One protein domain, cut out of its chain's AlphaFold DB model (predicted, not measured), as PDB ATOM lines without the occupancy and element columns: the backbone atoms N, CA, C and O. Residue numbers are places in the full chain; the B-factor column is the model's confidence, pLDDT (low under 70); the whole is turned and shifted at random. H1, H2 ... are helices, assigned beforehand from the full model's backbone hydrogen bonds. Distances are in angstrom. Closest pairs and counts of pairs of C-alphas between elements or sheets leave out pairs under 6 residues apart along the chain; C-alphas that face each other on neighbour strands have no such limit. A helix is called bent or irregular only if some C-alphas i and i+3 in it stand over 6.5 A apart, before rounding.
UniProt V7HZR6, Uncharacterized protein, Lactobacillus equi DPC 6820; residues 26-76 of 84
ATOM      1  N   ARG A  26     222.760 155.663 187.943       95.31
ATOM      2  CA  ARG A  26     221.881 155.513 189.107       95.31
ATOM      3  C   ARG A  26     221.349 154.088 189.221       95.31
ATOM      4  O   ARG A  26     221.515 153.487 190.270       95.31
ATOM      5  N   ALA A  27     220.786 153.541 188.144       95.19
ATOM      6  CA  ALA A  27     220.259 152.177 188.140       95.19
ATOM      7  C   ALA A  27     221.346 151.143 188.489       95.19
ATOM      8  O   ALA A  27     221.108 150.229 189.271       95.19
ATOM      9  N   GLN A  28     222.564 151.318 187.967       96.19
ATOM     10  CA  GLN A  28     223.714 150.477 188.314       96.19
ATOM     11  C   GLN A  28     224.077 150.571 189.797       96.19
ATOM     12  O   GLN A  28     224.368 149.551 190.419       96.19
ATOM     13  N   TRP A  29     224.067 151.779 190.365       97.25
ATOM     14  CA  TRP A  29     224.319 151.964 191.789       97.25
ATOM     15  C   TRP A  29     223.213 151.347 192.649       97.25
ATOM     16  O   TRP A  29     223.532 150.657 193.612       97.25
ATOM     17  N   ASP A  30     221.944 151.533 192.282       96.12
ATOM     18  CA  ASP A  30     220.806 150.950 192.995       96.12
ATOM     19  C   ASP A  30     220.915 149.416 193.013       96.12
ATOM     20  O   ASP A  30     220.821 148.808 194.077       96.12
ATOM     21  N   VAL A  31     221.229 148.788 191.872       95.19
ATOM     22  CA  VAL A  31     221.473 147.336 191.792       95.19
ATOM     23  C   VAL A  31     222.657 146.914 192.662       95.19
ATOM     24  O   VAL A  31     222.507 146.003 193.469       95.19
ATOM     25  N   ALA A  32     223.813 147.578 192.546       94.25
ATOM     26  CA  ALA A  32     225.000 147.237 193.337       94.25
ATOM     27  C   ALA A  32     224.733 147.343 194.846       94.25
ATOM     28  O   ALA A  32     225.135 146.470 195.614       94.25
ATOM     29  N   LYS A  33     223.990 148.374 195.258       95.00
ATOM     30  CA  LYS A  33     223.571 148.566 196.643       95.00
ATOM     31  C   LYS A  33     222.618 147.461 197.100       95.00
ATOM     32  O   LYS A  33     222.856 146.871 198.143       95.00
ATOM     33  N   HIS A  34     221.593 147.136 196.311       94.56
ATOM     34  CA  HIS A  34     220.680 146.037 196.629       94.56
ATOM     35  C   HIS A  34     221.401 144.691 196.735       94.56
ATOM     36  O   HIS A  34     221.081 143.901 197.617       94.56
ATOM     37  N   THR A  35     222.379 144.429 195.864       92.50
ATOM     38  CA  THR A  35     223.221 143.234 195.965       92.50
ATOM     39  C   THR A  35     224.031 143.243 197.255       92.50
ATOM     40  O   THR A  35     224.014 142.249 197.969       92.50
ATOM     41  N   GLN A  36     224.690 144.355 197.586       91.69
ATOM     42  CA  GLN A  36     225.449 144.481 198.830       91.69
ATOM     43  C   GLN A  36     224.570 144.269 200.070       91.69
ATOM     44  O   GLN A  36     224.969 143.536 200.967       91.69
ATOM     45  N   ASP A  37     223.368 144.847 200.097       91.81
ATOM     46  CA  ASP A  37     222.427 144.723 201.217       91.81
ATOM     47  C   ASP A  37     221.863 143.291 201.367       91.81
ATOM     48  O   ASP A  37     221.409 142.914 202.446       91.81
ATOM     49  N   ALA A  38     221.867 142.489 200.294       91.12
ATOM     50  CA  ALA A  38     221.336 141.123 200.281       91.12
ATOM     51  C   ALA A  38     222.377 140.040 200.624       91.12
ATOM     52  O   ALA A  38     221.999 138.896 200.888       91.12
ATOM     53  N   VAL A  39     223.674 140.361 200.595       87.75
ATOM     54  CA  VAL A  39     224.752 139.411 200.902       87.75
ATOM     55  C   VAL A  39     225.024 139.402 202.408       87.75
ATOM     56  O   VAL A  39     225.207 140.447 203.021       87.75
ATOM     57  N   TYR A  40     225.058 138.206 203.005       75.69
ATOM     58  CA  TYR A  40     225.275 138.024 204.447       75.69
ATOM     59  C   TYR A  40     226.695 138.403 204.899       75.69
ATOM     60  O   TYR A  40     226.856 138.948 205.986       75.69
ATOM     61  N   ASP A  41     227.702 138.140 204.060       82.94
ATOM     62  CA  ASP A  41     229.105 138.473 204.320       82.94
ATOM     63  C   ASP A  41     229.642 139.321 203.162       82.94
ATOM     64  O   ASP A  41     229.971 138.817 202.086       82.94
ATOM     65  N   VAL A  42     229.593 140.642 203.333       78.44
ATOM     66  CA  VAL A  42     230.026 141.595 202.307       78.44
ATOM     67  C   VAL A  42     231.549 141.601 202.265       78.44
ATOM     68  O   VAL A  42     232.185 142.047 203.217       78.44
ATOM     69  N   ASP A  43     232.127 141.153 201.152       87.94
ATOM     70  CA  ASP A  43     233.565 141.274 200.927       87.94
ATOM     71  C   ASP A  43     233.975 142.693 200.479       87.94
ATOM     72  O   ASP A  43     233.170 143.504 199.999       87.94
ATOM     73  N   ASP A  44     235.263 143.000 200.646       91.94
ATOM     74  CA  ASP A  44     235.846 144.304 200.303       91.94
ATOM     75  C   ASP A  44     235.683 144.644 198.811       91.94
ATOM     76  O   ASP A  44     235.593 145.817 198.429       91.94
ATOM     77  N   GLU A  45     235.636 143.630 197.943       91.88
ATOM     78  CA  GLU A  45     235.464 143.818 196.507       91.88
ATOM     79  C   GLU A  45     234.049 144.314 196.181       91.88
ATOM     80  O   GLU A  45     233.883 145.261 195.401       91.88
ATOM     81  N   LEU A  46     233.026 143.715 196.788       92.25
ATOM     82  CA  LEU A  46     231.634 144.109 196.631       92.25
ATOM     83  C   LEU A  46     231.412 145.530 197.147       92.25
ATOM     84  O   LEU A  46     230.793 146.347 196.458       92.25
ATOM     85  N   GLU A  47     231.984 145.868 198.303       94.81
ATOM     86  CA  GLU A  47     231.922 147.231 198.830       94.81
ATOM     87  C   GLU A  47     232.620 148.232 197.887       94.81
ATOM     88  O   GLU A  47     232.069 149.298 197.578       94.81
ATOM     89  N   ALA A  48     233.806 147.893 197.370       95.94
ATOM     90  CA  ALA A  48     234.529 148.728 196.415       95.94
ATOM     91  C   ALA A  48     233.735 148.944 195.115       95.94
ATOM     92  O   ALA A  48     233.664 150.070 194.611       95.94
ATOM     93  N   ARG A  49     233.081 147.898 194.592       95.25
ATOM     94  CA  ARG A  49     232.211 147.979 193.405       95.25
ATOM     95  C   ARG A  49     231.023 148.912 193.640       95.25
ATOM     96  O   ARG A  49     230.757 149.775 192.797       95.25
ATOM     97  N   THR A  50     230.356 148.818 194.791       96.50
ATOM     98  CA  THR A  50     229.247 149.723 195.137       96.50
ATOM     99  C   THR A  50     229.723 151.168 195.290       96.50
ATOM    100  O   THR A  50     229.096 152.087 194.749       96.50
ATOM    101  N   LYS A  51     230.862 151.396 195.961       97.44
ATOM    102  CA  LYS A  51     231.483 152.728 196.083       97.44
ATOM    103  C   LYS A  51     231.830 153.317 194.713       97.44
ATOM    104  O   LYS A  51     231.562 154.495 194.473       97.44
ATOM    105  N   LEU A  52     232.365 152.510 193.795       98.06
ATOM    106  CA  LEU A  52     232.686 152.933 192.431       98.06
ATOM    107  C   LEU A  52     231.431 153.323 191.638       98.06
ATOM    108  O   LEU A  52     231.404 154.386 191.012       98.06
ATOM    109  N   ALA A  53     230.379 152.500 191.688       97.56
ATOM    110  CA  ALA A  53     229.106 152.789 191.023       97.56
ATOM    111  C   ALA A  53     228.495 154.106 191.532       97.56
ATOM    112  O   ALA A  53     228.101 154.972 190.742       97.56
ATOM    113  N   ARG A  54     228.520 154.312 192.854       97.62
ATOM    114  CA  ARG A  54     228.090 155.561 193.487       97.62
ATOM    115  C   ARG A  54     228.914 156.762 193.020       97.62
ATOM    116  O   ARG A  54     228.343 157.778 192.625       97.62
ATOM    117  N   ALA A  55     230.242 156.656 193.036       98.25
ATOM    118  CA  ALA A  55     231.131 157.742 192.621       98.25
ATOM    119  C   ALA A  55     230.883 158.158 191.161       98.25
ATOM    120  O   ALA A  55     230.863 159.352 190.848       98.25
ATOM    121  N   ARG A  56     230.616 157.186 190.276       98.00
ATOM    122  CA  ARG A  56     230.244 157.442 188.878       98.00
ATOM    123  C   ARG A  56     228.944 158.242 188.771       98.00
ATOM    124  O   ARG A  56     228.908 159.239 188.049       98.00
ATOM    125  N   TYR A  57     227.901 157.839 189.496       97.31
ATOM    126  CA  TYR A  57     226.633 158.573 189.532       97.31
ATOM    127  C   TYR A  57     226.822 160.008 190.049       97.31
ATOM    128  O   TYR A  57     226.394 160.967 189.400       97.31
ATOM    129  N   GLU A  58     227.520 160.181 191.174       96.50
ATOM    130  CA  GLU A  58     227.754 161.497 191.777       96.50
ATOM    131  C   GLU A  58     228.556 162.429 190.860       96.50
ATOM    132  O   GLU A  58     228.266 163.628 190.782       96.50
ATOM    133  N   PHE A  59     229.547 161.897 190.141       97.56
ATOM    134  CA  PHE A  59     230.322 162.653 189.162       97.56
ATOM    135  C   PHE A  59     229.436 163.198 188.036       97.56
ATOM    136  O   PHE A  59     229.436 164.404 187.770       97.56
ATOM    137  N   LEU A  60     228.630 162.335 187.411       95.69
ATOM    138  CA  LEU A  60     227.751 162.739 186.315       95.69
ATOM    139  C   LEU A  60     226.666 163.716 186.795       95.69
ATOM    140  O   LEU A  60     226.360 164.699 186.117       95.69
ATOM    141  N   PHE A  61     226.137 163.518 188.004       93.19
ATOM    142  CA  PHE A  61     225.181 164.441 188.610       93.19
ATOM    143  C   PHE A  61     225.791 165.829 188.873       93.19
ATOM    144  O   PHE A  61     225.151 166.852 188.608       93.19
ATOM    145  N   LYS A  62     227.045 165.900 189.347       95.62
ATOM    146  CA  LYS A  62     227.786 167.170 189.485       95.62
ATOM    147  C   LYS A  62     227.943 167.869 188.133       95.62
ATOM    148  O   LYS A  62     227.747 169.082 188.057       95.62
ATOM    149  N   GLU A  63     228.226 167.118 187.074       95.38
ATOM    150  CA  GLU A  63     228.350 167.662 185.721       95.38
ATOM    151  C   GLU A  63     227.014 168.211 185.188       95.38
ATOM    152  O   GLU A  63     226.962 169.336 184.689       95.38
ATOM    153  N   ALA A  64     225.897 167.505 185.390       94.25
ATOM    154  CA  ALA A  64     224.572 168.026 185.036       94.25
ATOM    155  C   ALA A  64     224.210 169.307 185.803       94.25
ATOM    156  O   ALA A  64     223.595 170.216 185.237       94.25
ATOM    157  N   ARG A  65     224.624 169.424 187.074       92.00
ATOM    158  CA  ARG A  65     224.448 170.662 187.854       92.00
ATOM    159  C   ARG A  65     225.226 171.829 187.255       92.00
ATOM    160  O   ARG A  65     224.657 172.913 187.170       92.00
ATOM    161  N   ARG A  66     226.477 171.614 186.825       94.12
ATOM    162  CA  ARG A  66     227.297 172.639 186.147       94.12
ATOM    163  C   ARG A  66     226.673 173.099 184.829       94.12
ATOM    164  O   ARG A  66     226.796 174.261 184.471       94.12
ATOM    165  N   ARG A  67     225.965 172.205 184.135       92.06
ATOM    166  CA  ARG A  67     225.262 172.494 182.873       92.06
ATOM    167  C   ARG A  67     223.828 173.006 183.048       92.06
ATOM    168  O   ARG A  67     223.137 173.185 182.053       92.06
ATOM    169  N   HIS A  68     223.380 173.239 184.285       91.50
ATOM    170  CA  HIS A  68     222.027 173.703 184.617       91.50
ATOM    171  C   HIS A  68     220.881 172.769 184.169       91.50
ATOM    172  O   HIS A  68     219.739 173.202 184.054       91.50
ATOM    173  N   LEU A  69     221.134 171.463 184.027       89.50
ATOM    174  CA  LEU A  69     220.148 170.480 183.538       89.50
ATOM    175  C   LEU A  69     219.200 169.941 184.625       89.50
ATOM    176  O   LEU A  69     218.560 168.911 184.443       89.50
ATOM    177  N   LYS A  70     219.100 170.601 185.786       76.75
ATOM    178  CA  LYS A  70     218.342 170.088 186.947       76.75
ATOM    179  C   LYS A  70     216.855 169.852 186.647       76.75
ATOM    180  O   LYS A  70     216.289 168.885 187.151       76.75
ATOM    181  N   GLY A  71     216.230 170.735 185.862       79.25
ATOM    182  CA  GLY A  71     214.819 170.610 185.474       79.25
ATOM    183  C   GLY A  71     214.583 169.446 184.514       79.25
ATOM    184  O   GLY A  71     213.667 168.656 184.717       79.25
ATOM    185  N   GLU A  72     215.472 169.284 183.533       80.62
ATOM    186  CA  GLU A  72     215.438 168.162 182.589       80.62
ATOM    187  C   GLU A  72     215.643 166.828 183.311       80.62
ATOM    188  O   GLU A  72     214.952 165.863 183.013       80.62
ATOM    189  N   LEU A  73     216.510 166.800 184.329       77.62
ATOM    190  CA  LEU A  73     216.750 165.614 185.146       77.62
ATOM    191  C   LEU A  73     215.479 165.139 185.868       77.62
ATOM    192  O   LEU A  73     215.165 163.951 185.831       77.62
ATOM    193  N   ARG A  74     214.713 166.063 186.472       75.06
ATOM    194  CA  ARG A  74     213.412 165.751 187.095       75.06
ATOM    195  C   ARG A  74     212.423 165.195 186.071       75.06
ATOM    196  O   ARG A  74     211.891 164.112 186.281       75.06
ATOM    197  N   ALA A  75     212.278 165.874 184.934       74.25
ATOM    198  CA  ALA A  75     211.377 165.446 183.869       74.25
ATOM    199  C   ALA A  75     211.760 164.074 183.279       74.25
ATOM    200  O   ALA A  75     210.885 163.282 182.938       74.25
ATOM    201  N   THR A  76     213.058 163.764 183.158       74.75
ATOM    202  CA  THR A  76     213.513 162.444 182.689       74.75
ATOM    203  C   THR A  76     213.240 161.332 183.693       74.75
ATOM    204  O   THR A  76     212.870 160.237 183.278       74.75
TER     205      THR A  76
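This is residues 26 to 76 of the 84 residues of an uncharacterized protein of Lactobacillus equi DPC 6820 (UniProt V7HZR6). The model is a helical hairpin: a long helix, H2, makes one side of a narrow rod, and the shorter H1 runs back alongside it, joined to it by a loop at one end of the rod. At the other end of H2 the chain turns sharply into the short helix H3, which folds back at a steep angle and does not reach H1. The printed part has 51 residues with three named helices, in the order H1, H2, H3, and no named strand; its class is all helix. The whole is loose, with a radius of gyration of the C-alphas of 13.6 A, and spans 41 by 17 by 9 A.

H1 takes residues 26 to 38, from C-alpha 26 at (221.881, 155.513, 189.107) to C-alpha 38 at (221.336, 141.123, 200.281), 18.2 A from first to last C-alpha. After residues 39 to 43 comes H2, residues 44 to 66, the longest helix with 23 residues; it begins at C-alpha 44, (235.846, 144.304, 200.303), and measures 32.8 A from first to last C-alpha. Residues 67 to 69 lead to H3, residues 70 to 76, which measures 10.0 A and ends at C-alpha 76, (213.513, 162.444, 182.689). No helix is bent or irregular.

H1 and H2 touch, with 15 pairs of C-alphas within 8 A. Their closest C-alphas are those of Trp 29 and Ala 53, 4.9 A apart. They run opposite ways at a shallow tilt of 26 degrees, and their centres are 11.7 A apart. Together they form a helical hairpin. H3 is close to H2 but not clearly touching it, with 1 pair of C-alphas within 8 A, that of Ala 64 and Lys 70, 6.8 A apart. H2 and H3 run opposite ways at a steep tilt of 65 degrees, with 19.2 A from centre to centre. H1 and H3 are apart. In H1, H2 and H3 every pair of O of residue i and N of residue i+4 is within hydrogen-bond range.

The outline is a rod, and its two C-alphas farthest apart are those of Asp 41 and His 68, at 41.0 A. Residues 37 to 45, of which 37 and 38 belong to H1 and 44 and 45 to H2, stand free. Without them the body of 42 residues spans 33 by 18 by 7 A. The links from H1 to H2 and from H2 to H3 are both tight, with 5 and 3 residues. The printed part has no cut; its first and last C-alphas, of Arg 26 and Thr 76, are 12.6 A apart. The mean pLDDT of the printed part is 91.1 and no printed residue is under 70, while the mean of H3 is 77.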